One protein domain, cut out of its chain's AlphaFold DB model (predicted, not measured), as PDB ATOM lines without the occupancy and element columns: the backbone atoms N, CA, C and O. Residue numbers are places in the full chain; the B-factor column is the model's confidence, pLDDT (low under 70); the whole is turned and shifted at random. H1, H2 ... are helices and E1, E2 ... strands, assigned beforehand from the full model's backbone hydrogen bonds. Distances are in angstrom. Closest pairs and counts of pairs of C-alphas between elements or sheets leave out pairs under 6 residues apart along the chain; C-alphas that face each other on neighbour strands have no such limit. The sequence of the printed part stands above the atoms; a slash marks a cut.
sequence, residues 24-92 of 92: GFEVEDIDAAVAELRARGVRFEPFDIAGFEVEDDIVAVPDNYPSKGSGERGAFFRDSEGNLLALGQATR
ATOM      1  N   GLY A  24     206.007  21.487 -10.720       93.44
ATOM      2  CA  GLY A  24     206.851  21.493  -9.531       93.44
ATOM      3  C   GLY A  24     206.002  21.336  -8.276       93.44
ATOM      4  O   GLY A  24     204.951  21.969  -8.161       93.44
ATOM      5  N   PHE A  25     206.462  20.512  -7.340       93.56
ATOM      6  CA  PHE A  25     205.881  20.387  -6.007       93.56
ATOM      7  C   PHE A  25     206.812  21.025  -4.983       93.56
ATOM      8  O   PHE A  25     208.000  20.712  -4.935       93.56
ATOM      9  N   GLU A  26     206.258  21.907  -4.159       92.56
ATOM     10  CA  GLU A  26     206.982  22.484  -3.031       92.56
ATOM     11  C   GLU A  26     206.894  21.531  -1.833       92.56
ATOM     12  O   GLU A  26     205.803  21.071  -1.481       92.56
ATOM     13  N   VAL A  27     208.037  21.214  -1.231       95.25
ATOM     14  CA  VAL A  27     208.158  20.322  -0.073       95.25
ATOM     15  C   VAL A  27     208.915  21.012   1.054       95.25
ATOM     16  O   VAL A  27     209.768  21.868   0.826       95.25
ATOM     17  N   GLU A  28     208.598  20.638   2.291       95.00
ATOM     18  CA  GLU A  28     209.275  21.179   3.477       95.00
ATOM     19  C   GLU A  28     210.626  20.498   3.745       95.00
ATOM     20  O   GLU A  28     211.533  21.145   4.267       95.00
ATOM     21  N   ASP A  29     210.748  19.218   3.373       97.00
ATOM     22  CA  ASP A  29     211.941  18.381   3.542       97.00
ATOM     23  C   ASP A  29     212.179  17.542   2.272       97.00
ATOM     24  O   ASP A  29     211.521  16.526   2.023       97.00
ATOM     25  N   ILE A  30     213.101  18.009   1.435       97.50
ATOM     26  CA  ILE A  30     213.447  17.397   0.156       97.50
ATOM     27  C   ILE A  30     214.249  16.110   0.339       97.50
ATOM     28  O   ILE A  30     214.075  15.193  -0.458       97.50
ATOM     29  N   ASP A  31     215.053  15.989   1.397       97.69
ATOM     30  CA  ASP A  31     215.824  14.770   1.659       97.69
ATOM     31  C   ASP A  31     214.880  13.617   2.001       97.69
ATOM     32  O   ASP A  31     214.968  12.530   1.423       97.69
ATOM     33  N   ALA A  32     213.912  13.878   2.886       98.25
ATOM     34  CA  ALA A  32     212.883  12.910   3.240       98.25
ATOM     35  C   ALA A  32     212.011  12.537   2.029       98.25
ATOM     36  O   ALA A  32     211.772  11.350   1.791       98.25
ATOM     37  N   ALA A  33     211.576  13.523   1.235       98.19
ATOM     38  CA  ALA A  33     210.751  13.281   0.051       98.19
ATOM     39  C   ALA A  33     211.488  12.454  -1.017       98.19
ATOM     40  O   ALA A  33     210.939  11.479  -1.538       98.19
ATOM     41  N   VAL A  34     212.746  12.797  -1.320       97.75
ATOM     42  CA  VAL A  34     213.586  12.052  -2.271       97.75
ATOM     43  C   VAL A  34     213.823  10.627  -1.773       97.75
ATOM     44  O   VAL A  34     213.655   9.676  -2.542       97.75
ATOM     45  N   ALA A  35     214.154  10.445  -0.490       98.00
ATOM     46  CA  ALA A  35     214.363   9.124   0.098       98.00
ATOM     47  C   ALA A  35     213.096   8.254   0.039       98.00
ATOM     48  O   ALA A  35     213.163   7.084  -0.354       98.00
ATOM     49  N   GLU A  36     211.932   8.817   0.372       98.38
ATOM     50  CA  GLU A  36     210.650   8.114   0.309       98.38
ATOM     51  C   GLU A  36     210.305   7.683  -1.122       98.38
ATOM     52  O   GLU A  36     209.936   6.528  -1.361       98.38
ATOM     53  N   LEU A  37     210.445   8.588  -2.093       97.94
ATOM     54  CA  LEU A  37     210.148   8.296  -3.494       97.94
ATOM     55  C   LEU A  37     211.114   7.253  -4.068       97.94
ATOM     56  O   LEU A  37     210.674   6.323  -4.751       97.94
ATOM     57  N   ARG A  38     212.406   7.325  -3.726       97.31
ATOM     58  CA  ARG A  38     213.395   6.293  -4.084       97.31
ATOM     59  C   ARG A  38     213.040   4.932  -3.499       97.31
ATOM     60  O   ARG A  38     213.088   3.935  -4.218       97.31
ATOM     61  N   ALA A  39     212.621   4.873  -2.233       98.25
ATOM     62  CA  ALA A  39     212.184   3.625  -1.600       98.25
ATOM     63  C   ALA A  39     210.961   3.003  -2.302       98.25
ATOM     64  O   ALA A  39     210.792   1.783  -2.298       98.25
ATOM     65  N   ARG A  40     210.136   3.831  -2.954       97.81
ATOM     66  CA  ARG A  40     208.999   3.414  -3.792       97.81
ATOM     67  C   ARG A  40     209.386   3.097  -5.247       97.81
ATOM     68  O   ARG A  40     208.519   2.719  -6.030       97.81
ATOM     69  N   GLY A  41     210.665   3.214  -5.606       97.25
ATOM     70  CA  GLY A  41     211.207   2.860  -6.921       97.25
ATOM     71  C   GLY A  41     211.339   4.018  -7.913       97.25
ATOM     72  O   GLY A  41     211.700   3.770  -9.066       97.25
ATOM     73  N   VAL A  42     211.079   5.264  -7.497       97.44
ATOM     74  CA  VAL A  42     211.296   6.445  -8.346       97.44
ATOM     75  C   VAL A  42     212.792   6.660  -8.558       97.44
ATOM     76  O   VAL A  42     213.590   6.589  -7.622       97.44
ATOM     77  N   ARG A  43     213.171   6.924  -9.810       95.88
ATOM     78  CA  ARG A  43     214.548   7.233 -10.201       95.88
ATOM     79  C   ARG A  43     214.660   8.726 -10.461       95.88
ATOM     80  O   ARG A  43     213.931   9.249 -11.299       95.88
ATOM     81  N   PHE A  44     215.563   9.374  -9.741       96.00
ATOM     82  CA  PHE A  44     215.880  10.780  -9.945       96.00
ATOM     83  C   PHE A  44     216.899  10.933 -11.071       96.00
ATOM     84  O   PHE A  44     217.690  10.023 -11.333       96.00
ATOM     85  N   GLU A  45     216.821  12.058 -11.775       90.06
ATOM     86  CA  GLU A  45     217.786  12.403 -12.810       90.06
ATOM     87  C   GLU A  45     218.989  13.096 -12.167       90.06
ATOM     88  O   GLU A  45     218.795  14.083 -11.453       90.06
ATOM     89  N   PRO A  46     220.224  12.629 -12.427       83.19
ATOM     90  CA  PRO A  46     221.404  13.365 -12.017       83.19
ATOM     91  C   PRO A  46     221.417  14.684 -12.783       83.19
ATOM     92  O   PRO A  46     221.501  14.713 -14.014       83.19
ATOM     93  N   PHE A  47     221.290  15.777 -12.046       78.25
ATOM     94  CA  PHE A  47     221.236  17.108 -12.618       78.25
ATOM     95  C   PHE A  47     222.615  17.742 -12.496       78.25
ATOM     96  O   PHE A  47     223.025  18.110 -11.403       78.25
ATOM     97  N   ASP A  48     223.348  17.831 -13.603       75.19
ATOM     98  CA  ASP A  48     224.648  18.501 -13.648       75.19
ATOM     99  C   ASP A  48     224.471  19.887 -14.272       75.19
ATOM    100  O   ASP A  48     224.295  20.024 -15.487       75.19
ATOM    101  N   ILE A  49     224.480  20.919 -13.428       76.50
ATOM    102  CA  ILE A  49     224.575  22.303 -13.882       76.50
ATOM    103  C   ILE A  49     225.894  22.877 -13.384       76.50
ATOM    104  O   ILE A  49     226.122  23.019 -12.182       76.50
ATOM    105  N   ALA A  50     226.732  23.293 -14.331       82.31
ATOM    106  CA  ALA A  50     227.989  23.957 -14.037       82.31
ATOM    107  C   ALA A  50     227.785  25.151 -13.087       82.31
ATOM    108  O   ALA A  50     227.054  26.092 -13.398       82.31
ATOM    109  N   GLY A  51     228.484  25.123 -11.950       83.88
ATOM    110  CA  GLY A  51     228.463  26.193 -10.952       83.88
ATOM    111  C   GLY A  51     227.478  25.994  -9.799       83.88
ATOM    112  O   GLY A  51     227.469  26.835  -8.904       83.88
ATOM    113  N   PHE A  52     226.708  24.903  -9.780       87.81
ATOM    114  CA  PHE A  52     225.839  24.554  -8.655       87.81
ATOM    115  C   PHE A  52     226.327  23.295  -7.939       87.81
ATOM    116  O   PHE A  52     226.868  22.379  -8.557       87.81
ATOM    117  N   GLU A  53     226.145  23.266  -6.620       90.00
ATOM    118  CA  GLU A  53     226.433  22.081  -5.817       90.00
ATOM    119  C   GLU A  53     225.308  21.065  -5.990       90.00
ATOM    120  O   GLU A  53     224.126  21.418  -5.983       90.00
ATOM    121  N   VAL A  54     225.687  19.801  -6.161       92.31
ATOM    122  CA  VAL A  54     224.757  18.691  -6.350       92.31
ATOM    123  C   VAL A  54     225.180  17.561  -5.425       92.31
ATOM    124  O   VAL A  54     226.308  17.073  -5.512       92.31
ATOM    125  N   GLU A  55     224.274  17.142  -4.550       92.62
ATOM    126  CA  GLU A  55     224.465  16.024  -3.627       92.62
ATOM    127  C   GLU A  55     223.232  15.122  -3.697       92.62
ATOM    128  O   GLU A  55     222.106  15.605  -3.637       92.62
ATOM    129  N   ASP A  56     223.436  13.814  -3.876       91.75
ATOM    130  CA  ASP A  56     222.358  12.822  -3.954       91.75
ATOM    131  C   ASP A  56     221.221  13.188  -4.934       91.75
ATOM    132  O   ASP A  56     220.044  12.989  -4.634       91.75
ATOM    133  N   ASP A  57     221.570  13.665  -6.134       94.00
ATOM    134  CA  ASP A  57     220.659  14.162  -7.191       94.00
ATOM    135  C   ASP A  57     219.824  15.402  -6.797       94.00
ATOM    136  O   ASP A  57     218.869  15.762  -7.491       94.00
ATOM    137  N   ILE A  58     220.185  16.072  -5.701       95.50
ATOM    138  CA  ILE A  58     219.579  17.322  -5.249       95.50
ATOM    139  C   ILE A  58     220.541  18.465  -5.564       95.50
ATOM    140  O   ILE A  58     221.661  18.508  -5.056       95.50
ATOM    141  N   VAL A  59     220.095  19.412  -6.385       94.38
ATOM    142  CA  VAL A  59     220.842  20.633  -6.697       94.38
ATOM    143  C   VAL A  59     220.542  21.719  -5.667       94.38
ATOM    144  O   VAL A  59     219.383  21.944  -5.319       94.38
ATOM    145  N   ALA A  60     221.572  22.413  -5.194       93.31
ATOM    146  CA  ALA A  60     221.442  23.612  -4.377       93.31
ATOM    147  C   ALA A  60     221.637  24.859  -5.250       93.31
ATOM    148  O   ALA A  60     222.711  25.091  -5.805       93.31
ATOM    149  N   VAL A  61     220.586  25.669  -5.358       90.00
ATOM    150  CA  VAL A  61     220.552  26.900  -6.149       90.00
ATOM    151  C   VAL A  61     220.528  28.101  -5.196       90.00
ATOM    152  O   VAL A  61     219.523  28.307  -4.507       90.00
ATOM    153  N   PRO A  62     221.614  28.894  -5.104       88.12
ATOM    154  CA  PRO A  62     221.576  30.181  -4.423       88.12
ATOM    155  C   PRO A  62     220.653  31.155  -5.156       88.12
ATOM    156  O   PRO A  62     220.505  31.076  -6.373       88.12
ATOM    157  N   ASP A  63     220.098  32.100  -4.400       84.81
ATOM    158  CA  ASP A  63     219.195  33.152  -4.866       84.81
ATOM    159  C   ASP A  63     217.860  32.621  -5.415       84.81
ATOM    160  O   ASP A  63     217.750  32.072  -6.508       84.81
ATOM    161  N   ASN A  64     216.790  32.849  -4.655       77.50
ATOM    162  CA  ASN A  64     215.413  32.589  -5.081       77.50
ATOM    163  C   ASN A  64     214.625  33.908  -5.117       77.50
ATOM    164  O   ASN A  64     215.119  34.966  -4.718       77.50
ATOM    165  N   TYR A  65     213.375  33.869  -5.581       73.88
ATOM    166  CA  TYR A  65     212.459  34.990  -5.424       73.88
ATOM    167  C   TYR A  65     212.453  35.437  -3.952       73.88
ATOM    168  O   TYR A  65     212.193  34.605  -3.081       73.88
ATOM    169  N   PRO A  66     212.649  36.737  -3.650       76.25
ATOM    170  CA  PRO A  66     212.688  37.215  -2.265       76.25
ATOM    171  C   PRO A  66     211.422  36.891  -1.457       76.25
ATOM    172  O   PRO A  66     211.450  36.857  -0.233       76.25
ATOM    173  N   SER A  67     210.297  36.656  -2.141       79.38
ATOM    174  CA  SER A  67     209.034  36.223  -1.540       79.38
ATOM    175  C   SER A  67     209.001  34.747  -1.127       79.38
ATOM    176  O   SER A  67     208.077  34.354  -0.419       79.38
ATOM    177  N   LYS A  68     209.961  33.933  -1.578       74.12
ATOM    178  CA  LYS A  68     210.018  32.483  -1.361       74.12
ATOM    179  C   LYS A  68     211.173  32.048  -0.461       74.12
ATOM    180  O   LYS A  68     210.992  31.120   0.320       74.12
ATOM    181  N   GLY A  69     212.316  32.730  -0.507       84.62
ATOM    182  CA  GLY A  69     213.468  32.391   0.324       84.62
ATOM    183  C   GLY A  69     214.763  33.027  -0.162       84.62
ATOM    184  O   GLY A  69     214.752  33.913  -1.014       84.62
ATOM    185  N   SER A  70     215.877  32.559   0.392       90.31
ATOM    186  CA  SER A  70     217.244  32.951   0.026       90.31
ATOM    187  C   SER A  70     217.853  32.061  -1.066       90.31
ATOM    188  O   SER A  70     218.885  32.403  -1.634       90.31
ATOM    189  N   GLY A  71     217.201  30.944  -1.391       93.06
ATOM    190  CA  GLY A  71     217.637  29.960  -2.380       93.06
ATOM    191  C   GLY A  71     216.616  28.828  -2.518       93.06
ATOM    192  O   GLY A  71     215.485  28.917  -2.018       93.06
ATOM    193  N   GLU A  72     216.996  27.769  -3.217       93.38
ATOM    194  CA  GLU A  72     216.171  26.580  -3.410       93.38
ATOM    195  C   GLU A  72     217.032  25.323  -3.507       93.38
ATOM    196  O   GLU A  72     218.111  25.326  -4.095       93.38
ATOM    197  N   ARG A  73     216.531  24.225  -2.945       95.12
ATOM    198  CA  ARG A  73     217.013  22.880  -3.248       95.12
ATOM    199  C   ARG A  73     216.042  22.229  -4.219       95.12
ATOM    200  O   ARG A  73     214.838  22.265  -3.973       95.12
ATOM    201  N   GLY A  74     216.557  21.651  -5.298       95.06
ATOM    202  CA  GLY A  74     215.758  21.087  -6.382       95.06
ATOM    203  C   GLY A  74     216.115  19.638  -6.680       95.06
ATOM    204  O   GLY A  74     217.281  19.267  -6.626       95.06
ATOM    205  N   ALA A  75     215.126  18.825  -7.034       96.69
ATOM    206  CA  ALA A  75     215.336  17.472  -7.548       96.69
ATOM    207  C   ALA A  75     214.350  17.182  -8.682       96.69
ATOM    208  O   ALA A  75     213.218  17.669  -8.660       96.69
ATOM    209  N   PHE A  76     214.758  16.373  -9.660       96.12
ATOM    210  CA  PHE A  76     213.970  16.118 -10.866       96.12
ATOM    211  C   PHE A  76     213.821  14.624 -11.134       96.12
ATOM    212  O   PHE A  76     214.738  13.839 -10.899       96.12
ATOM    213  N   PHE A  77     212.658  14.223 -11.636       96.38
ATOM    214  CA  PHE A  77     212.382  12.842 -12.029       96.38
ATOM    215  C   PHE A  77     211.312  12.794 -13.120       96.38
ATOM    216  O   PHE A  77     210.578  13.762 -13.329       96.38
ATOM    217  N   ARG A  78     211.214  11.655 -13.813       95.38
ATOM    218  CA  ARG A  78     210.161  11.416 -14.808       95.38
ATOM    219  C   ARG A  78     209.048  10.542 -14.261       95.38
ATOM    220  O   ARG A  78     209.314   9.583 -13.535       95.38
ATOM    221  N   ASP A  79     207.816  10.853 -14.651       94.56
ATOM    222  CA  ASP A  79     206.687   9.935 -14.495       94.56
ATOM    223  C   ASP A  79     206.673   8.842 -15.584       94.56
ATOM    224  O   ASP A  79     207.585   8.735 -16.411       94.56
ATOM    225  N   SER A  80     205.641   7.995 -15.571       92.38
ATOM    226  CA  SER A  80     205.467   6.885 -16.518       92.38
ATOM    227  C   SER A  80     205.283   7.325 -17.971       92.38
ATOM    228  O   SER A  80     205.583   6.558 -18.887       92.38
ATOM    229  N   GLU A  81     204.798   8.541 -18.190       92.62
ATOM    230  CA  GLU A  81     204.509   9.132 -19.492       92.62
ATOM    231  C   GLU A  81     205.707   9.924 -20.045       92.62
ATOM    232  O   GLU A  81     205.680  10.361 -21.197       92.62
ATOM    233  N   GLY A  82     206.772  10.078 -19.249       92.50
ATOM    234  CA  GLY A  82     208.002  10.781 -19.610       92.50
ATOM    235  C   GLY A  82     208.001  12.272 -19.268       92.50
ATOM    236  O   GLY A  82     208.946  12.978 -19.640       92.50
ATOM    237  N   ASN A  83     206.985  12.763 -18.551       94.06
ATOM    238  CA  ASN A  83     206.930  14.149 -18.101       94.06
ATOM    239  C   ASN A  83     208.017  14.395 -17.057       94.06
ATOM    240  O   ASN A  83     208.150  13.630 -16.105       94.06
ATOM    241  N   LEU A  84     208.766  15.486 -17.212       95.38
ATOM    242  CA  LEU A  84     209.728  15.920 -16.208       95.38
ATOM    243  C   LEU A  84     208.989  16.650 -15.081       95.38
ATOM    244  O   LEU A  84     208.335  17.667 -15.327       95.38
ATOM    245  N   LEU A  85     209.094  16.139 -13.858       96.06
ATOM    246  CA  LEU A  85     208.526  16.738 -12.651       96.06
ATOM    247  C   LEU A  85     209.657  17.218 -11.736       96.06
ATOM    248  O   LEU A  85     210.741  16.631 -11.719       96.06
ATOM    249  N   ALA A  86     209.389  18.272 -10.968       96.25
ATOM    250  CA  ALA A  86     210.338  18.846 -10.022       96.25
ATOM    251  C   ALA A  86     209.827  18.777  -8.577       96.25
ATOM    252  O   ALA A  86     208.635  18.944  -8.311       96.25
ATOM    253  N   LEU A  87     210.752  18.588  -7.642       96.81
ATOM    254  CA  LEU A  87     210.590  18.887  -6.223       96.81
ATOM    255  C   LEU A  87     211.419  20.126  -5.905       96.81
ATOM    256  O   LEU A  87     212.566  20.211  -6.341       96.81
ATOM    257  N   GLY A  88     210.850  21.057  -5.145       95.00
ATOM    258  CA  GLY A  88     211.530  22.262  -4.682       95.00
ATOM    259  C   GLY A  88     211.360  22.446  -3.180       95.00
ATOM    260  O   GLY A  88     210.252  22.331  -2.661       95.00
ATOM    261  N   GLN A  89     212.447  22.749  -2.479       95.81
ATOM    262  CA  GLN A  89     212.417  23.213  -1.096       95.81
ATOM    263  C   GLN A  89     213.082  24.582  -1.029       95.81
ATOM    264  O   GLN A  89     214.288  24.710  -1.251       95.81
ATOM    265  N   ALA A  90     212.314  25.606  -0.663       93.94
ATOM    266  CA  ALA A  90     212.873  26.925  -0.415       93.94
ATOM    267  C   ALA A  90     213.854  26.879   0.768       93.94
ATOM    268  O   ALA A  90     213.514  26.415   1.861       93.94
ATOM    269  N   THR A  91     215.062  27.401   0.570       91.50
ATOM    270  CA  THR A  91     215.994  27.651   1.673       91.50
ATOM    271  C   THR A  91     215.702  29.031   2.250       91.50
ATOM    272  O   THR A  91     215.377  29.967   1.514       91.50
ATOM    273  N   ARG A  92     215.760  29.158   3.573       82.12
ATOM    274  CA  ARG A  92     215.514  30.419   4.278       82.12
ATOM    275  C   ARG A  92     216.802  30.902   4.909       82.12
ATOM    276  O   ARG A  92     217.413  30.099   5.641       82.12
TER     277      ARG A  92
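This is residues 24 to 92 of the 92 residues of the protein "VOC domain-containing protein" of Pseudonocardia cypriaca (UniProt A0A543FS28). One strongly twisted sheet of five strands makes a wall, with a single helix, H1, packed over one face and running along E4; no named helix covers the other face. The long antiparallel strands E4 and E5 lie in the sheet's middle, with the short strands E1 and E2 at its edges. The printed part has 69 residues, in the order E1, H1, E2, E3, E4, E5, and the mixed sheet runs E1, E5, E4, E3, E2. The class is mixed, helices and strands; the whole is compact, with a radius of gyration of the C-alphas of 12.0 A and spans of 34 by 25 by 20 A.

E1 is residues 24 to 26, 6.6 A long, from C-alpha 24 at (206.851, 21.493, -9.531). H1 is residues 30 to 39, 13.9 A, from C-alpha 30 at (213.447, 17.397, 0.156). E2 is residues 53 to 55, 6.7 A, and E3 residues 58 to 62, 13.0 A. E4 is residues 71 to 78, 23.5 A, and E5 residues 84 to 91, 22.3 A, to C-alpha 91 at (215.994, 27.651, 1.673).

E1 is parallel to E5 at 29 degrees, with N 25 and O 86 2.9 A apart, within hydrogen-bond range. H1 is on the sheet at a height of 10.2 A, over E4, at 9 degrees to it on the local plane; the closest C-alphas of H1 and E5 are those of Ile 30 and Gln 89, 6.0 A apart. Every O i to N i+4 pair of H1 is within hydrogen-bond range. E2, E3, E4 and E5 form a meander, each strand the antiparallel neighbour of the one before. Within hydrogen-bond range are N 58 and O 55 of the hairpin E2 and E3, 2.9 A, N 59 and O 74 of the hairpin E3 and E4, 2.8 A, and N 87 and O 75 of the hairpin E4 and E5, 2.8 A. E1 and E2 are apart.

The C-alphas farthest apart are those of Gly 41 and Pro 66, 34.7 A. The printed part has no cut. The link from H1 to E2, 13 residues, is long. Mean pLDDT of the printed part is 91.6, and no printed residue is under 70.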